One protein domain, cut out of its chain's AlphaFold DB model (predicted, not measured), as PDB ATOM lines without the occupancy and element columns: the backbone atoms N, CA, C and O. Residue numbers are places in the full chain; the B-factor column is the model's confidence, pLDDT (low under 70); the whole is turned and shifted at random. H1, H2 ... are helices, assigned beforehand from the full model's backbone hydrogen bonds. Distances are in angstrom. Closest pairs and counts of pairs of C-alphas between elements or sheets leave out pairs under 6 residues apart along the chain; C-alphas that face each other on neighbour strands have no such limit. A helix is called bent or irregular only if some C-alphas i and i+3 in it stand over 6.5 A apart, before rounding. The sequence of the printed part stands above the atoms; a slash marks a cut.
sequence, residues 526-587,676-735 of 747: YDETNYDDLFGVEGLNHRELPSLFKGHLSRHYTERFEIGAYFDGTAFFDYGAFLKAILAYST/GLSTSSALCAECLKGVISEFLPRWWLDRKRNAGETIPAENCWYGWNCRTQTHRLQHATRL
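What this domain is: This is residues 526 to 587 and 676 to 735 of the 747 residues of an uncharacterized protein of Schizophyllum commune (strain H4-8 / FGSC 9210) (UniProt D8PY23). A long kinked helix, H5, runs along much of the length of this elongated domain; H4 crosses its first arm steeply, and the short H2 packs on that arm, with H3 packed on H2. H1 lies near one end, packed on the start of H4, and the small corner of H6 and H7 makes the other end, joined to H5 by a long loop. The printed part has 122 residues with seven named helices, H1 to H7 in chain order, and no named strand; the class is all helix. It is compact, with a radius of gyration of the C-alphas of 14.9 A, and only just elongated, spanning 44 by 29 by 27 A.

How they stand to each other: Look first at H5, residues 685 to 706, assigned as one helix by its hydrogen bonds but bent: C-alphas 694 and 697 are 7.4 A apart. Its arms H5a, residues 685 to 694, and H5b, residues 697 to 706, stand at a steep tilt of 57 degrees. H4, residues 575 to 586, touches H5a with residues 579 to 583 alone, the same way at a steep tilt of 60 degrees; the closest C-alphas, of Ile 582 and Ile 692, are 6.4 A apart. H4 and H5b are close but not clearly touching, with C-alphas 582 and 699 closest at 6.6 A. H2, residues 545 to 548, only just touches H5a, with 3 pairs of C-alphas within 8 A, Leu 548 and Ser 693 closest at 5.0 A. H3, residues 560 to 567, touches H2; the closest C-alphas, of Ile 563 and Pro 546, are 6.9 A apart. H1, residues 531 to 536, touches residues 575 to 576 of H4 alone, C-alphas 531 and 575 being closest at 5.9 A. H6, residues 723 to 726, and H7, residues 729 to 734, touch only at the corner, C-alphas 725 and 732 being closest at 4.8 A; H7 is apart from H5b. Every O i to N i+4 pair is within hydrogen-bond range in H3, H5a and H5b, against 6 of 8 in H4, 1 of 2 in H7 and 0 of 2 in H1, where 2 of 3 O i to N i+3 pairs are; H2 and H6 are too short for an i+4 pair.

Where its parts are: Find C-alpha 685 at (-12.201, -21.819, -52.416); from there H5a runs 14.3 A, and H5b then runs 14.6 A to C-alpha 706 at (13.338, -16.045, -40.150). H4 is 16.9 A long and H3 10.9 A. H1, 10.4 A long, is only just irregular, with C-alphas 532 and 535 6.6 A apart. H7 ends at C-alpha 734, (22.939, -28.037, -53.330).

The domain as a whole: The C-alphas farthest apart, of Thr 529 and Gln 730, are 44.6 A apart. Residues 588 to 675 are not printed, and C-alphas 587 and 676 are 5.4 A apart across the cut. The links from H2 to H3 and from H5 to H6 are long. The mean pLDDT of the printed part is 92.8; residues 569 to 571 are under 70.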
ATOM      1  N   TYR A 526     -15.012 -17.166 -48.089       94.44
ATOM      2  CA  TYR A 526     -14.166 -17.258 -46.913       94.44
ATOM      3  C   TYR A 526     -13.405 -15.955 -46.678       94.44
ATOM      4  O   TYR A 526     -12.762 -15.424 -47.587       94.44
ATOM      5  N   ASP A 527     -13.472 -15.468 -45.446       92.94
ATOM      6  CA  ASP A 527     -12.776 -14.297 -44.921       92.94
ATOM      7  C   ASP A 527     -12.384 -14.533 -43.449       92.94
ATOM      8  O   ASP A 527     -12.617 -15.601 -42.876       92.94
ATOM      9  N   GLU A 528     -11.759 -13.541 -42.818       91.81
ATOM     10  CA  GLU A 528     -11.268 -13.629 -41.438       91.81
ATOM     11  C   GLU A 528     -12.307 -13.996 -40.369       91.81
ATOM     12  O   GLU A 528     -11.912 -14.331 -39.253       91.81
ATOM     13  N   THR A 529     -13.609 -13.977 -40.674       88.06
ATOM     14  CA  THR A 529     -14.649 -14.404 -39.728       88.06
ATOM     15  C   THR A 529     -14.994 -15.897 -39.791       88.06
ATOM     16  O   THR A 529     -15.620 -16.404 -38.856       88.06
ATOM     17  N   ASN A 530     -14.581 -16.613 -40.845       90.06
ATOM     18  CA  ASN A 530     -14.924 -18.026 -41.063       90.06
ATOM     19  C   ASN A 530     -13.777 -18.898 -41.619       90.06
ATOM     20  O   ASN A 530     -14.027 -20.028 -42.034       90.06
ATOM     21  N   TYR A 531     -12.516 -18.448 -41.585       91.81
ATOM     22  CA  TYR A 531     -11.371 -19.283 -41.991       91.81
ATOM     23  C   TYR A 531     -11.247 -20.615 -41.231       91.81
ATOM     24  O   TYR A 531     -10.698 -21.565 -41.781       91.81
ATOM     25  N   ASP A 532     -11.799 -20.731 -40.019       88.12
ATOM     26  CA  ASP A 532     -11.864 -22.014 -39.311       88.12
ATOM     27  C   ASP A 532     -12.753 -23.053 -40.016       88.12
ATOM     28  O   ASP A 532     -12.537 -24.240 -39.814       88.12
ATOM     29  N   ASP A 533     -13.713 -22.669 -40.870       88.44
ATOM     30  CA  ASP A 533     -14.507 -23.636 -41.653       88.44
ATOM     31  C   ASP A 533     -13.678 -24.353 -42.738       88.44
ATOM     32  O   ASP A 533     -14.130 -25.364 -43.279       88.44
ATOM     33  N   LEU A 534     -12.464 -23.872 -43.052       91.75
ATOM     34  CA  LEU A 534     -11.626 -24.408 -44.134       91.75
ATOM     35  C   LEU A 534     -11.137 -25.843 -43.902       91.75
ATOM     36  O   LEU A 534     -10.803 -26.510 -44.879       91.75
ATOM     37  N   PHE A 535     -11.154 -26.364 -42.667       90.19
ATOM     38  CA  PHE A 535     -10.814 -27.776 -42.437       90.19
ATOM     39  C   PHE A 535     -11.793 -28.738 -43.127       90.19
ATOM     40  O   PHE A 535     -11.392 -29.823 -43.540       90.19
ATOM     41  N   GLY A 536     -13.053 -28.329 -43.312       89.00
ATOM     42  CA  GLY A 536     -14.049 -29.104 -44.053       89.00
ATOM     43  C   GLY A 536     -13.994 -28.916 -45.573       89.00
ATOM     44  O   GLY A 536     -14.785 -29.534 -46.281       89.00
ATOM     45  N   VAL A 537     -13.105 -28.061 -46.097       91.12
ATOM     46  CA  VAL A 537     -13.119 -27.629 -47.505       91.12
ATOM     47  C   VAL A 537     -12.063 -28.364 -48.326       91.12
ATOM     48  O   VAL A 537     -10.868 -28.320 -48.035       91.12
ATOM     49  N   GLU A 538     -12.509 -28.997 -49.411       89.75
ATOM     50  CA  GLU A 538     -11.655 -29.775 -50.308       89.75
ATOM     51  C   GLU A 538     -10.519 -28.952 -50.930       89.75
ATOM     52  O   GLU A 538     -10.738 -27.930 -51.589       89.75
ATOM     53  N   GLY A 539      -9.291 -29.441 -50.764       90.19
ATOM     54  CA  GLY A 539      -8.054 -28.815 -51.221       90.19
ATOM     55  C   GLY A 539      -7.619 -27.613 -50.378       90.19
ATOM     56  O   GLY A 539      -6.699 -26.903 -50.788       90.19
ATOM     57  N   LEU A 540      -8.289 -27.352 -49.251       93.44
ATOM     58  CA  LEU A 540      -7.965 -26.282 -48.301       93.44
ATOM     59  C   LEU A 540      -7.852 -26.761 -46.848       93.44
ATOM     60  O   LEU A 540      -7.354 -25.991 -46.028       93.44
ATOM     61  N   ASN A 541      -8.203 -28.018 -46.543       90.38
ATOM     62  CA  ASN A 541      -7.805 -28.669 -45.297       90.38
ATOM     63  C   ASN A 541      -6.273 -28.616 -45.130       90.38
ATOM     64  O   ASN A 541      -5.536 -28.745 -46.110       90.38
ATOM     65  N   HIS A 542      -5.774 -28.449 -43.902       90.81
ATOM     66  CA  HIS A 542      -4.344 -28.280 -43.629       90.81
ATOM     67  C   HIS A 542      -3.471 -29.427 -44.156       90.81
ATOM     68  O   HIS A 542      -2.412 -29.136 -44.712       90.81
ATOM     69  N   ARG A 543      -3.947 -30.680 -44.139       87.19
ATOM     70  CA  ARG A 543      -3.242 -31.836 -44.731       87.19
ATOM     71  C   ARG A 543      -3.206 -31.802 -46.259       87.19
ATOM     72  O   ARG A 543      -2.302 -32.356 -46.887       87.19
ATOM     73  N   GLU A 544      -4.169 -31.126 -46.879       90.94
ATOM     74  CA  GLU A 544      -4.247 -30.924 -48.328       90.94
ATOM     75  C   GLU A 544      -3.476 -29.670 -48.786       90.94
ATOM     76  O   GLU A 544      -3.017 -29.634 -49.930       90.94
ATOM     77  N   LEU A 545      -3.243 -28.670 -47.920       93.75
ATOM     78  CA  LEU A 545      -2.465 -27.459 -48.240       93.75
ATOM     79  C   LEU A 545      -1.052 -27.742 -48.802       93.75
ATOM     80  O   LEU A 545      -0.661 -27.051 -49.752       93.75
ATOM     81  N   PRO A 546      -0.289 -28.758 -48.340       94.56
ATOM     82  CA  PRO A 546       0.941 -29.199 -48.993       94.56
ATOM     83  C   PRO A 546       0.804 -29.486 -50.495       94.56
ATOM     84  O   PRO A 546       1.764 -29.284 -51.239       94.56
ATOM     85  N   SER A 547      -0.365 -29.915 -50.982       94.12
ATOM     86  CA  SER A 547      -0.589 -30.169 -52.415       94.12
ATOM     87  C   SER A 547      -0.583 -28.893 -53.270       94.12
ATOM     88  O   SER A 547      -0.279 -28.962 -54.460       94.12
ATOM     89  N   LEU A 548      -0.831 -27.721 -52.667       96.69
ATOM     90  CA  LEU A 548      -0.838 -26.420 -53.348       96.69
ATOM     91  C   LEU A 548       0.573 -25.881 -53.639       96.69
ATOM     92  O   LEU A 548       0.721 -24.899 -54.377       96.69
ATOM     93  N   PHE A 549       1.625 -26.505 -53.097       96.62
ATOM     94  CA  PHE A 549       3.003 -26.200 -53.478       96.62
ATOM     95  C   PHE A 549       3.245 -26.530 -54.957       96.62
ATOM     96  O   PHE A 549       3.016 -27.645 -55.420       96.62
ATOM     97  N   LYS A 550       3.785 -25.560 -55.700       95.12
ATOM     98  CA  LYS A 550       4.015 -25.684 -57.146       95.12
ATOM     99  C   LYS A 550       4.926 -26.863 -57.517       95.12
ATOM    100  O   LYS A 550       5.952 -27.104 -56.880       95.12
ATOM    101  N   GLY A 551       4.586 -27.532 -58.619       94.00
ATOM    102  CA  GLY A 551       5.415 -28.556 -59.259       94.00
ATOM    103  C   GLY A 551       5.678 -29.775 -58.368       94.00
ATOM    104  O   GLY A 551       4.780 -30.564 -58.082       94.00
ATOM    105  N   HIS A 552       6.936 -29.960 -57.973       95.25
ATOM    106  CA  HIS A 552       7.395 -31.100 -57.176       95.25
ATOM    107  C   HIS A 552       7.875 -30.721 -55.763       95.25
ATOM    108  O   HIS A 552       8.410 -31.580 -55.062       95.25
ATOM    109  N   LEU A 553       7.651 -29.476 -55.322       95.94
ATOM    110  CA  LEU A 553       8.124 -28.958 -54.030       95.94
ATOM    111  C   LEU A 553       7.597 -29.746 -52.817       95.94
ATOM    112  O   LEU A 553       8.368 -30.063 -51.917       95.94
ATOM    113  N   SER A 554       6.325 -30.155 -52.818       94.25
ATOM    114  CA  SER A 554       5.742 -31.000 -51.756       94.25
ATOM    115  C   SER A 554       6.390 -32.385 -51.642       94.25
ATOM    116  O   SER A 554       6.305 -33.043 -50.609       94.25
ATOM    117  N   ARG A 555       7.079 -32.827 -52.701       94.75
ATOM    118  CA  ARG A 555       7.826 -34.089 -52.776       94.75
ATOM    119  C   ARG A 555       9.345 -33.874 -52.747       94.75
ATOM    120  O   ARG A 555      10.087 -34.809 -53.044       94.75
ATOM    121  N   HIS A 556       9.818 -32.676 -52.394       96.31
ATOM    122  CA  HIS A 556      11.243 -32.354 -52.298       96.31
ATOM    123  C   HIS A 556      11.941 -33.230 -51.248       96.31
ATOM    124  O   HIS A 556      11.457 -33.368 -50.123       96.31
ATOM    125  N   TYR A 557      13.088 -33.813 -51.609       94.81
ATOM    126  CA  TYR A 557      13.720 -34.911 -50.867       94.81
ATOM    127  C   TYR A 557      13.960 -34.599 -49.382       94.81
ATOM    128  O   TYR A 557      13.730 -35.455 -48.529       94.81
ATOM    129  N   THR A 558      14.419 -33.380 -49.078       92.00
ATOM    130  CA  THR A 558      14.721 -32.931 -47.708       92.00
ATOM    131  C   THR A 558      13.568 -32.189 -47.037       92.00
ATOM    132  O   THR A 558      13.433 -32.267 -45.826       92.00
ATOM    133  N   GLU A 559      12.723 -31.496 -47.803       94.31
ATOM    134  CA  GLU A 559      11.767 -30.519 -47.247       94.31
ATOM    135  C   GLU A 559      10.390 -31.138 -47.001       94.31
ATOM    136  O   GLU A 559       9.660 -30.660 -46.144       94.31
ATOM    137  N   ARG A 560      10.032 -32.230 -47.697       93.19
ATOM    138  CA  ARG A 560       8.718 -32.891 -47.562       93.19
ATOM    139  C   ARG A 560       8.340 -33.228 -46.114       93.19
ATOM    140  O   ARG A 560       7.172 -33.149 -45.759       93.19
ATOM    141  N   PHE A 561       9.326 -33.587 -45.289       91.25
ATOM    142  CA  PHE A 561       9.115 -33.941 -43.884       91.25
ATOM    143  C   PHE A 561       8.899 -32.706 -43.004       91.25
ATOM    144  O   PHE A 561       8.063 -32.747 -42.112       91.25
ATOM    145  N   GLU A 562       9.605 -31.606 -43.272       92.38
ATOM    146  CA  GLU A 562       9.401 -30.332 -42.571       92.38
ATOM    147  C   GLU A 562       8.083 -29.667 -42.982       92.38
ATOM    148  O   GLU A 562       7.399 -29.097 -42.139       92.38
ATOM    149  N   ILE A 563       7.710 -29.774 -44.264       93.44
ATOM    150  CA  ILE A 563       6.416 -29.321 -44.783       93.44
ATOM    151  C   ILE A 563       5.289 -30.095 -44.093       93.44
ATOM    152  O   ILE A 563       4.437 -29.459 -43.482       93.44
ATOM    153  N   GLY A 564       5.311 -31.436 -44.124       89.94
ATOM    154  CA  GLY A 564       4.318 -32.261 -43.420       89.94
ATOM    155  C   GLY A 564       4.249 -31.916 -41.932       89.94
ATOM    156  O   GLY A 564       3.223 -31.456 -41.450       89.94
ATOM    157  N   ALA A 565       5.385 -31.957 -41.229       90.31
ATOM    158  CA  ALA A 565       5.450 -31.624 -39.803       90.31
ATOM    159  C   ALA A 565       5.021 -30.183 -39.453       90.31
ATOM    160  O   ALA A 565       4.734 -29.913 -38.288       90.31
ATOM    161  N   TYR A 566       4.982 -29.244 -40.406       91.38
ATOM    162  CA  TYR A 566       4.417 -27.915 -40.169       91.38
ATOM    163  C   TYR A 566       2.887 -27.893 -40.261       91.38
ATOM    164  O   TYR A 566       2.256 -27.238 -39.434       91.38
ATOM    165  N   PHE A 567       2.305 -28.556 -41.263       90.44
ATOM    166  CA  PHE A 567       0.853 -28.571 -41.457       90.44
ATOM    167  C   PHE A 567       0.171 -29.563 -40.502       90.44
ATOM    168  O   PHE A 567      -0.764 -29.177 -39.810       90.44
ATOM    169  N   ASP A 568       0.724 -30.769 -40.355       83.69
ATOM    170  CA  ASP A 568       0.200 -31.833 -39.485       83.69
ATOM    171  C   ASP A 568       0.571 -31.641 -37.994       83.69
ATOM    172  O   ASP A 568      -0.029 -32.238 -37.105       83.69
ATOM    173  N   GLY A 569       1.585 -30.822 -37.683       69.19
ATOM    174  CA  GLY A 569       2.238 -30.775 -36.362       69.19
ATOM    175  C   GLY A 569       1.474 -30.084 -35.224       69.19
ATOM    176  O   GLY A 569       2.060 -29.837 -34.166       69.19
ATOM    177  N   THR A 570       0.203 -29.731 -35.416       66.31
ATOM    178  CA  THR A 570      -0.631 -29.052 -34.414       66.31
ATOM    179  C   THR A 570      -2.027 -29.657 -34.360       66.31
ATOM    180  O   THR A 570      -2.685 -29.730 -35.389       66.31
ATOM    181  N   ALA A 571      -2.523 -29.962 -33.154       67.75
ATOM    182  CA  ALA A 571      -3.885 -30.474 -32.941       67.75
ATOM    183  C   ALA A 571      -4.996 -29.563 -33.509       67.75
ATOM    184  O   ALA A 571      -6.084 -30.031 -33.815       67.75
ATOM    185  N   PHE A 572      -4.717 -28.264 -33.664       80.56
ATOM    186  CA  PHE A 572      -5.575 -27.315 -34.370       80.56
ATOM    187  C   PHE A 572      -4.704 -26.402 -35.241       80.56
ATOM    188  O   PHE A 572      -3.934 -25.596 -34.714       80.56
ATOM    189  N   PHE A 573      -4.822 -26.521 -36.566       89.94
ATOM    190  CA  PHE A 573      -4.134 -25.635 -37.507       89.94
ATOM    191  C   PHE A 573      -4.767 -24.230 -37.520       89.94
ATOM    192  O   PHE A 573      -5.971 -24.086 -37.739       89.94
ATOM    193  N   ASP A 574      -3.954 -23.189 -37.313       92.50
ATOM    194  CA  ASP A 574      -4.385 -21.782 -37.312       92.50
ATOM    195  C   ASP A 574      -4.438 -21.218 -38.745       92.50
ATOM    196  O   ASP A 574      -3.495 -20.585 -39.246       92.50
ATOM    197  N   TYR A 575      -5.573 -21.447 -39.412       93.81
ATOM    198  CA  TYR A 575      -5.859 -20.907 -40.745       93.81
ATOM    199  C   TYR A 575      -5.799 -19.374 -40.781       93.81
ATOM    200  O   TYR A 575      -5.360 -18.804 -41.782       93.81
ATOM    201  N   GLY A 576      -6.184 -18.694 -39.694       94.62
ATOM    202  CA  GLY A 576      -6.170 -17.235 -39.600       94.62
ATOM    203  C   GLY A 576      -4.758 -16.656 -39.671       94.62
ATOM    204  O   GLY A 576      -4.484 -15.771 -40.487       94.62
ATOM    205  N   ALA A 577      -3.831 -17.179 -38.868       94.62
ATOM    206  CA  ALA A 577      -2.426 -16.786 -38.906       94.62
ATOM    207  C   ALA A 577      -1.753 -17.174 -40.230       94.62
ATOM    208  O   ALA A 577      -0.995 -16.370 -40.787       94.62
ATOM    209  N   PHE A 578      -2.047 -18.367 -40.760       95.94
ATOM    210  CA  PHE A 578      -1.514 -18.829 -42.042       95.94
ATOM    211  C   PHE A 578      -1.954 -17.928 -43.206       95.94
ATOM    212  O   PHE A 578      -1.106 -17.364 -43.906       95.94
ATOM    213  N   LEU A 579      -3.262 -17.716 -43.387       96.62
ATOM    214  CA  LEU A 579      -3.793 -16.908 -44.487       96.62
ATOM    215  C   LEU A 579      -3.397 -15.440 -44.367       96.62
ATOM    216  O   LEU A 579      -3.047 -14.828 -45.373       96.62
ATOM    217  N   LYS A 580      -3.326 -14.886 -43.153       95.88
ATOM    218  CA  LYS A 580      -2.776 -13.543 -42.924       95.88
ATOM    219  C   LYS A 580      -1.324 -13.417 -43.396       95.88
ATOM    220  O   LYS A 580      -0.960 -12.399 -43.986       95.88
ATOM    221  N   ALA A 581      -0.497 -14.438 -43.168       95.75
ATOM    222  CA  ALA A 581       0.895 -14.445 -43.610       95.75
ATOM    223  C   ALA A 581       1.042 -14.653 -45.131       95.75
ATOM    224  O   ALA A 581       1.930 -14.056 -45.738       95.75
ATOM    225  N   ILE A 582       0.169 -15.450 -45.756       96.19
ATOM    226  CA  ILE A 582       0.105 -15.633 -47.217       96.19
ATOM    227  C   ILE A 582      -0.380 -14.351 -47.914       96.19
ATOM    228  O   ILE A 582       0.262 -13.864 -48.846       96.19
ATOM    229  N   LEU A 583      -1.477 -13.759 -47.441       95.06
ATOM    230  CA  LEU A 583      -2.085 -12.566 -48.036       95.06
ATOM    231  C   LEU A 583      -1.223 -11.310 -47.855       95.06
ATOM    232  O   LEU A 583      -1.327 -10.394 -48.667       95.06
ATOM    233  N   ALA A 584      -0.295 -11.274 -46.892       93.62
ATOM    234  CA  ALA A 584       0.687 -10.191 -46.784       93.62
ATOM    235  C   ALA A 584       1.492  -9.977 -48.087       93.62
ATOM    236  O   ALA A 584       1.775  -8.832 -48.448       93.62
ATOM    237  N   TYR A 585       1.785 -11.044 -48.846       92.00
ATOM    238  CA  TYR A 585       2.489 -10.962 -50.137       92.00
ATOM    239  C   TYR A 585       1.651 -10.365 -51.276       92.00
ATOM    240  O   TYR A 585       2.215  -9.989 -52.302       92.00
ATOM    241  N   SER A 586       0.331 -10.247 -51.095       88.81
ATOM    242  CA  SER A 586      -0.563  -9.562 -52.036       88.81
ATOM    243  C   SER A 586      -0.567  -8.038 -51.871       88.81
ATOM    244  O   SER A 586      -1.069  -7.318 -52.736       88.81
ATOM    245  N   THR A 587       0.002  -7.514 -50.781       79.81
ATOM    246  CA  THR A 587       0.128  -6.065 -50.606       79.81
ATOM    247  C   THR A 587       1.292  -5.543 -51.457       79.81
ATOM    248  O   THR A 587       2.429  -5.996 -51.293       79.81
ATOM    249  N   GLY A 676      -3.632  -6.499 -53.781       86.31
ATOM    250  CA  GLY A 676      -4.637  -5.723 -53.047       86.31
ATOM    251  C   GLY A 676      -5.696  -6.553 -52.318       86.31
ATOM    252  O   GLY A 676      -6.653  -5.970 -51.810       86.31
ATOM    253  N   LEU A 677      -5.527  -7.875 -52.246       93.25
ATOM    254  CA  LEU A 677      -6.321  -8.735 -51.370       93.25
ATOM    255  C   LEU A 677      -5.933  -8.537 -49.893       93.25
ATOM    256  O   LEU A 677      -4.871  -8.008 -49.559       93.25
ATOM    257  N   SER A 678      -6.818  -8.946 -48.990       93.38
ATOM    258  CA  SER A 678      -6.623  -8.851 -47.540       93.38
ATOM    259  C   SER A 678      -7.390  -9.957 -46.816       93.38
ATOM    260  O   SER A 678      -8.178 -10.667 -47.435       93.38
ATOM    261  N   THR A 679      -7.192 -10.095 -45.506       93.31
ATOM    262  CA  THR A 679      -7.927 -11.069 -44.682       93.31
ATOM    263  C   THR A 679      -9.430 -10.778 -44.599       93.31
ATOM    264  O   THR A 679     -10.219 -11.695 -44.402       93.31
ATOM    265  N   SER A 680      -9.852  -9.534 -44.846       93.06
ATOM    266  CA  SER A 680     -11.265  -9.157 -44.957       93.06
ATOM    267  C   SER A 680     -11.836  -9.302 -46.377       93.06
ATOM    268  O   SER A 680     -12.946  -8.836 -46.624       93.06
ATOM    269  N   SER A 681     -11.078  -9.845 -47.337       94.81
ATOM    270  CA  SER A 681     -11.574 -10.098 -48.695       94.81
ATOM    271  C   SER A 681     -12.328 -11.426 -48.738       94.81
ATOM    272  O   SER A 681     -11.760 -12.460 -48.394       94.81
ATOM    273  N   ALA A 682     -13.575 -11.406 -49.204       95.06
ATOM    274  CA  ALA A 682     -14.431 -12.582 -49.316       95.06
ATOM    275  C   ALA A 682     -14.044 -13.400 -50.558       95.06
ATOM    276  O   ALA A 682     -14.382 -13.050 -51.694       95.06
ATOM    277  N   LEU A 683     -13.302 -14.491 -50.356       96.69
ATOM    278  CA  LEU A 683     -12.730 -15.299 -51.434       96.69
ATOM    279  C   LEU A 683     -13.381 -16.678 -51.518       96.69
ATOM    280  O   LEU A 683     -13.573 -17.350 -50.512       96.69
ATOM    281  N   CYS A 684     -13.671 -17.137 -52.733       97.12
ATOM    282  CA  CYS A 684     -14.095 -18.517 -52.958       97.12
ATOM    283  C   CYS A 684     -12.919 -19.494 -52.825       97.12
ATOM    284  O   CYS A 684     -11.760 -19.097 -52.992       97.12
ATOM    285  N   ALA A 685     -13.216 -20.777 -52.598       97.06
ATOM    286  CA  ALA A 685     -12.201 -21.819 -52.416       97.06
ATOM    287  C   ALA A 685     -11.146 -21.838 -53.543       97.06
ATOM    288  O   ALA A 685      -9.949 -21.859 -53.271       97.06
ATOM    289  N   GLU A 686     -11.556 -21.717 -54.808       97.50
ATOM    290  CA  GLU A 686     -10.628 -21.702 -55.952       97.50
ATOM    291  C   GLU A 686      -9.725 -20.456 -55.993       97.50
ATOM    292  O   GLU A 686      -8.544 -20.540 -56.338       97.50
ATOM    293  N   CYS A 687     -10.235 -19.292 -55.576       97.44
ATOM    294  CA  CYS A 687      -9.407 -18.090 -55.443       97.44
ATOM    295  C   CYS A 687      -8.443 -18.189 -54.252       97.44
ATOM    296  O   CYS A 687      -7.308 -17.723 -54.368       97.44
ATOM    297  N   LEU A 688      -8.849 -18.830 -53.147       97.44
ATOM    298  CA  LEU A 688      -7.956 -19.144 -52.029       97.44
ATOM    299  C   LEU A 688      -6.837 -20.103 -52.455       97.44
ATOM    300  O   LEU A 688      -5.664 -19.772 -52.283       97.44
ATOM    301  N   LYS A 689      -7.164 -21.234 -53.092       97.81
ATOM    302  CA  LYS A 689      -6.172 -22.182 -53.637       97.81
ATOM    303  C   LYS A 689      -5.175 -21.477 -54.561       97.81
ATOM    304  O   LYS A 689      -3.967 -21.680 -54.438       97.81
ATOM    305  N   GLY A 690      -5.665 -20.597 -55.438       96.56
ATOM    306  CA  GLY A 690      -4.839 -19.813 -56.357       96.56
ATOM    307  C   GLY A 690      -3.877 -18.835 -55.667       96.56
ATOM    308  O   GLY A 690      -2.688 -18.825 -55.996       96.56
ATOM    309  N   VAL A 691      -4.348 -18.040 -54.696       96.38
ATOM    310  CA  VAL A 691      -3.489 -17.072 -53.983       96.38
ATOM    311  C   VAL A 691      -2.497 -17.765 -53.046       96.38
ATOM    312  O   VAL A 691      -1.334 -17.356 -52.980       96.38
ATOM    313  N   ILE A 692      -2.911 -18.858 -52.393       97.25
ATOM    314  CA  ILE A 692      -2.020 -19.714 -51.603       97.25
ATOM    315  C   ILE A 692      -0.939 -20.285 -52.520       97.25
ATOM    316  O   ILE A 692       0.238 -20.032 -52.283       97.25
ATOM    317  N   SER A 693      -1.301 -20.965 -53.612       96.56
ATOM    318  CA  SER A 693      -0.318 -21.571 -54.519       96.56
ATOM    319  C   SER A 693       0.655 -20.550 -55.136       96.56
ATOM    320  O   SER A 693       1.835 -20.868 -55.328       96.56
ATOM    321  N   GLU A 694       0.234 -19.300 -55.407       95.00
ATOM    322  CA  GLU A 694       1.170 -18.283 -55.907       95.00
ATOM    323  C   GLU A 694       2.280 -17.968 -54.897       95.00
ATOM    324  O   GLU A 694       3.455 -17.974 -55.285       95.00
ATOM    325  N   PHE A 695       1.919 -17.720 -53.631       95.38
ATOM    326  CA  PHE A 695       2.823 -17.177 -52.613       95.38
ATOM    327  C   PHE A 695       3.451 -18.219 -51.673       95.38
ATOM    328  O   PHE A 695       4.533 -17.959 -51.140       95.38
ATOM    329  N   LEU A 696       2.848 -19.400 -51.516       95.75
ATOM    330  CA  LEU A 696       3.281 -20.468 -50.606       95.75
ATOM    331  C   LEU A 696       4.776 -20.846 -50.751       95.75
ATOM    332  O   LEU A 696       5.457 -20.900 -49.724       95.75
ATOM    333  N   PRO A 697       5.364 -20.985 -51.964       95.50
ATOM    334  CA  PRO A 697       6.799 -21.257 -52.100       95.50
ATOM    335  C   PRO A 697       7.703 -20.145 -51.549       95.50
ATOM    336  O   PRO A 697       8.776 -20.426 -51.019       95.50
ATOM    337  N   ARG A 698       7.285 -18.877 -51.666       94.69
ATOM    338  CA  ARG A 698       8.047 -17.732 -51.148       94.69
ATOM    339  C   ARG A 698       7.893 -17.611 -49.637       94.69
ATOM    340  O   ARG A 698       8.893 -17.442 -48.947       94.69
ATOM    341  N   TRP A 699       6.662 -17.736 -49.145       96.44
ATOM    342  CA  TRP A 699       6.355 -17.730 -47.718       96.44
ATOM    343  C   TRP A 699       7.131 -18.829 -46.971       96.44
ATOM    344  O   TRP A 699       7.682 -18.548 -45.908       96.44
ATOM    345  N   TRP A 700       7.280 -20.024 -47.559       96.31
ATOM    346  CA  TRP A 700       8.092 -21.105 -46.986       96.31
ATOM    347  C   TRP A 700       9.568 -20.710 -46.835       96.31
ATOM    348  O   TRP A 700      10.127 -20.808 -45.744       96.31
ATOM    349  N   LEU A 701      10.194 -20.176 -47.892       94.75
ATOM    350  CA  LEU A 701      11.578 -19.695 -47.809       94.75
ATOM    351  C   LEU A 701      11.745 -18.559 -46.791       94.75
ATOM    352  O   LEU A 701      12.709 -18.555 -46.031       94.75
ATOM    353  N   ASP A 702      10.830 -17.591 -46.766       94.94
ATOM    354  CA  ASP A 702      10.907 -16.458 -45.839       94.94
ATOM    355  C   ASP A 702      10.689 -16.918 -44.377       94.94
ATOM    356  O   ASP A 702      11.372 -16.427 -43.476       94.94
ATOM    357  N   ARG A 703       9.860 -17.947 -44.132       94.69
ATOM    358  CA  ARG A 703       9.757 -18.644 -42.835       94.69
ATOM    359  C   ARG A 703      11.097 -19.267 -42.418       94.69
ATOM    360  O   ARG A 703      11.558 -18.985 -41.313       94.69
ATOM    361  N   LYS A 704      11.746 -20.040 -43.298       93.69
ATOM    362  CA  LYS A 704      13.056 -20.674 -43.028       93.69
ATOM    363  C   LYS A 704      14.164 -19.641 -42.768       93.69
ATOM    364  O   LYS A 704      14.928 -19.772 -41.814       93.69
ATOM    365  N   ARG A 705      14.197 -18.532 -43.526       94.19
ATOM    366  CA  ARG A 705      15.106 -17.388 -43.268       94.19
ATOM    367  C   ARG A 705      14.917 -16.805 -41.873       94.19
ATOM    368  O   ARG A 705      15.898 -16.558 -41.179       94.19
ATOM    369  N   ASN A 706      13.667 -16.603 -41.461       93.62
ATOM    370  CA  ASN A 706      13.338 -16.045 -40.150       93.62
ATOM    371  C   ASN A 706      13.668 -17.011 -38.995       93.62
ATOM    372  O   ASN A 706      13.935 -16.552 -37.887       93.62
ATOM    373  N   ALA A 707      13.710 -18.322 -39.255       93.62
ATOM    374  CA  ALA A 707      14.224 -19.337 -38.329       93.62
ATOM    375  C   ALA A 707      15.769 -19.413 -38.281       93.62
ATOM    376  O   ALA A 707      16.323 -20.127 -37.448       93.62
ATOM    377  N   GLY A 708      16.476 -18.661 -39.136       94.31
ATOM    378  CA  GLY A 708      17.941 -18.651 -39.218       94.31
ATOM    379  C   GLY A 708      18.539 -19.751 -40.102       94.31
ATOM    380  O   GLY A 708      19.749 -19.975 -40.059       94.31
ATOM    381  N   GLU A 709      17.724 -20.437 -40.904       92.75
ATOM    382  CA  GLU A 709      18.172 -21.544 -41.748       92.75
ATOM    383  C   GLU A 709      18.863 -21.075 -43.037       92.75
ATOM    384  O   GLU A 709      18.489 -20.083 -43.672       92.75
ATOM    385  N   THR A 710      19.875 -21.830 -43.469       89.38
ATOM    386  CA  THR A 710      20.634 -21.546 -44.693       89.38
ATOM    387  C   THR A 710      19.937 -22.111 -45.929       89.38
ATOM    388  O   THR A 710      19.921 -23.322 -46.134       89.38
ATOM    389  N   ILE A 711      19.434 -21.234 -46.797       91.19
ATOM    390  CA  ILE A 711      18.900 -21.605 -48.117       91.19
ATOM    391  C   ILE A 711      20.045 -21.619 -49.147       91.19
ATOM    392  O   ILE A 711      20.857 -20.687 -49.139       91.19
ATOM    393  N   PRO A 712      20.112 -22.604 -50.067       93.06
ATOM    394  CA  PRO A 712      21.098 -22.610 -51.143       93.06
ATOM    395  C   PRO A 712      21.056 -21.331 -51.992       93.06
ATOM    396  O   PRO A 712      19.994 -20.899 -52.443       93.06
ATOM    397  N   ALA A 713      22.222 -20.728 -52.234       90.31
ATOM    398  CA  ALA A 713      22.329 -19.478 -52.994       90.31
ATOM    399  C   ALA A 713      22.102 -19.662 -54.509       90.31
ATOM    400  O   ALA A 713      21.684 -18.727 -55.193       90.31
ATOM    401  N   GLU A 714      22.376 -20.856 -55.041       95.31
ATOM    402  CA  GLU A 714      22.159 -21.197 -56.449       95.31
ATOM    403  C   GLU A 714      20.740 -21.733 -56.673       95.31
ATOM    404  O   GLU A 714      20.345 -22.747 -56.100       95.31
ATOM    405  N   ASN A 715      19.976 -21.093 -57.559       95.44
ATOM    406  CA  ASN A 715      18.669 -21.590 -57.995       95.44
ATOM    407  C   ASN A 715      18.819 -22.734 -59.011       95.44
ATOM    408  O   ASN A 715      19.594 -22.629 -59.965       95.44
ATOM    409  N   CYS A 716      18.017 -23.793 -58.874       95.50
ATOM    410  CA  CYS A 716      17.899 -24.819 -59.908       95.50
ATOM    411  C   CYS A 716      17.262 -24.235 -61.181       95.50
ATOM    412  O   CYS A 716      16.259 -23.527 -61.109       95.50
ATOM    413  N   TRP A 717      17.791 -24.561 -62.366       94.38
ATOM    414  CA  TRP A 717      17.261 -24.044 -63.639       94.38
ATOM    415  C   TRP A 717      15.811 -24.462 -63.911       94.38
ATOM    416  O   TRP A 717      15.038 -23.683 -64.465       94.38
ATOM    417  N   TYR A 718      15.432 -25.663 -63.477       95.06
ATOM    418  CA  TYR A 718      14.061 -26.168 -63.568       95.06
ATOM    419  C   TYR A 718      13.173 -25.695 -62.407       95.06
ATOM    420  O   TYR A 718      11.978 -25.975 -62.409       95.06
ATOM    421  N   GLY A 719      13.736 -24.995 -61.414       95.00
ATOM    422  CA  GLY A 719      13.021 -24.512 -60.233       95.00
ATOM    423  C   GLY A 719      12.141 -25.588 -59.600       95.00
ATOM    424  O   GLY A 719      12.552 -26.742 -59.448       95.00
ATOM    425  N   TRP A 720      10.895 -25.222 -59.311       95.19
ATOM    426  CA  TRP A 720       9.911 -26.126 -58.718       95.19
ATOM    427  C   TRP A 720       9.457 -27.269 -59.641       95.19
ATOM    428  O   TRP A 720       8.951 -28.270 -59.137       95.19
ATOM    429  N   ASN A 721       9.696 -27.189 -60.956       95.31
ATOM    430  CA  ASN A 721       9.416 -28.274 -61.910       95.31
ATOM    431  C   ASN A 721      10.508 -29.366 -61.913       95.31
ATOM    432  O   ASN A 721      10.354 -30.392 -62.566       95.31
ATOM    433  N   CYS A 722      11.624 -29.194 -61.193       95.81
ATOM    434  CA  CYS A 722      12.734 -30.146 -61.233       95.81
ATOM    435  C   CYS A 722      12.349 -31.547 -60.719       95.81
ATOM    436  O   CYS A 722      12.137 -31.733 -59.523       95.81
ATOM    437  N   ARG A 723      12.352 -32.573 -61.576       94.38
ATOM    438  CA  ARG A 723      12.105 -33.967 -61.150       94.38
ATOM    439  C   ARG A 723      13.217 -34.533 -60.263       94.38
ATOM    440  O   ARG A 723      12.955 -35.326 -59.364       94.38
ATOM    441  N   THR A 724      14.462 -34.100 -60.460       95.12
ATOM    442  CA  THR A 724      15.640 -34.554 -59.695       95.12
ATOM    443  C   THR A 724      15.560 -34.205 -58.202       95.12
ATOM    444  O   THR A 724      16.123 -34.924 -57.372       95.12
ATOM    445  N   GLN A 725      14.811 -33.154 -57.845       95.06
ATOM    446  CA  GLN A 725      14.630 -32.689 -56.464       95.06
ATOM    447  C   GLN A 725      13.926 -33.714 -55.551       95.06
ATOM    448  O   GLN A 725      14.029 -33.616 -54.332       95.06
ATOM    449  N   THR A 726      13.215 -34.698 -56.117       95.75
ATOM    450  CA  THR A 726      12.405 -35.664 -55.352       95.75
ATOM    451  C   THR A 726      13.167 -36.912 -54.910       95.75
ATOM    452  O   THR A 726      12.716 -37.611 -54.007       95.75
ATOM    453  N   HIS A 727      14.309 -37.220 -55.539       94.06
ATOM    454  CA  HIS A 727      14.980 -38.522 -55.389       94.06
ATOM    455  C   HIS A 727      16.521 -38.467 -55.354       94.06
ATOM    456  O   HIS A 727      17.157 -39.490 -55.103       94.06
ATOM    457  N   ARG A 728      17.158 -37.305 -55.574       96.56
ATOM    458  CA  ARG A 728      18.622 -37.144 -55.455       96.56
ATOM    459  C   ARG A 728      18.983 -36.150 -54.351       96.56
ATOM    460  O   ARG A 728      19.051 -34.948 -54.599       96.56
ATOM    461  N   LEU A 729      19.313 -36.664 -53.163       94.69
ATOM    462  CA  LEU A 729      19.723 -35.868 -51.995       94.69
ATOM    463  C   LEU A 729      20.775 -34.792 -52.330       94.69
ATOM    464  O   LEU A 729      20.561 -33.627 -52.030       94.69
ATOM    465  N   GLN A 730      21.868 -35.160 -53.009       95.50
ATOM    466  CA  GLN A 730      22.952 -34.229 -53.374       95.50
ATOM    467  C   GLN A 730      22.508 -33.077 -54.293       95.50
ATOM    468  O   GLN A 730      23.138 -32.025 -54.311       95.50
ATOM    469  N   HIS A 731      21.450 -33.271 -55.085       95.38
ATOM    470  CA  HIS A 731      20.889 -32.219 -55.932       95.38
ATOM    471  C   HIS A 731      19.943 -31.322 -55.122       95.38
ATOM    472  O   HIS A 731      20.025 -30.100 -55.226       95.38
ATOM    473  N   ALA A 732      19.085 -31.936 -54.301       94.19
ATOM    474  CA  ALA A 732      18.124 -31.268 -53.424       94.19
ATOM    475  C   ALA A 732      18.790 -30.381 -52.351       94.19
ATOM    476  O   ALA A 732      18.264 -29.330 -52.015       94.19
ATOM    477  N   THR A 733      19.966 -30.756 -51.834       93.62
ATOM    478  CA  THR A 733      20.690 -29.942 -50.836       93.62
ATOM    479  C   THR A 733      21.555 -28.837 -51.438       93.62
ATOM    480  O   THR A 733      21.867 -27.867 -50.752       93.62
ATOM    481  N   ARG A 734      21.989 -28.973 -52.700       95.25
ATOM    482  CA  ARG A 734      22.939 -28.037 -53.330       95.25
ATOM    483  C   ARG A 734      22.262 -26.838 -53.997       95.25
ATOM    484  O   ARG A 734      22.900 -25.801 -54.155       95.25
ATOM    485  N   LEU A 735      21.010 -26.985 -54.425       96.12
ATOM    486  CA  LEU A 735      20.285 -25.997 -55.225       96.12
ATOM    487  C   LEU A 735      18.952 -25.636 -54.570       96.12
ATOM    488  O   LEU A 735      18.320 -26.476 -53.948       96.12
TER     489      LEU A 735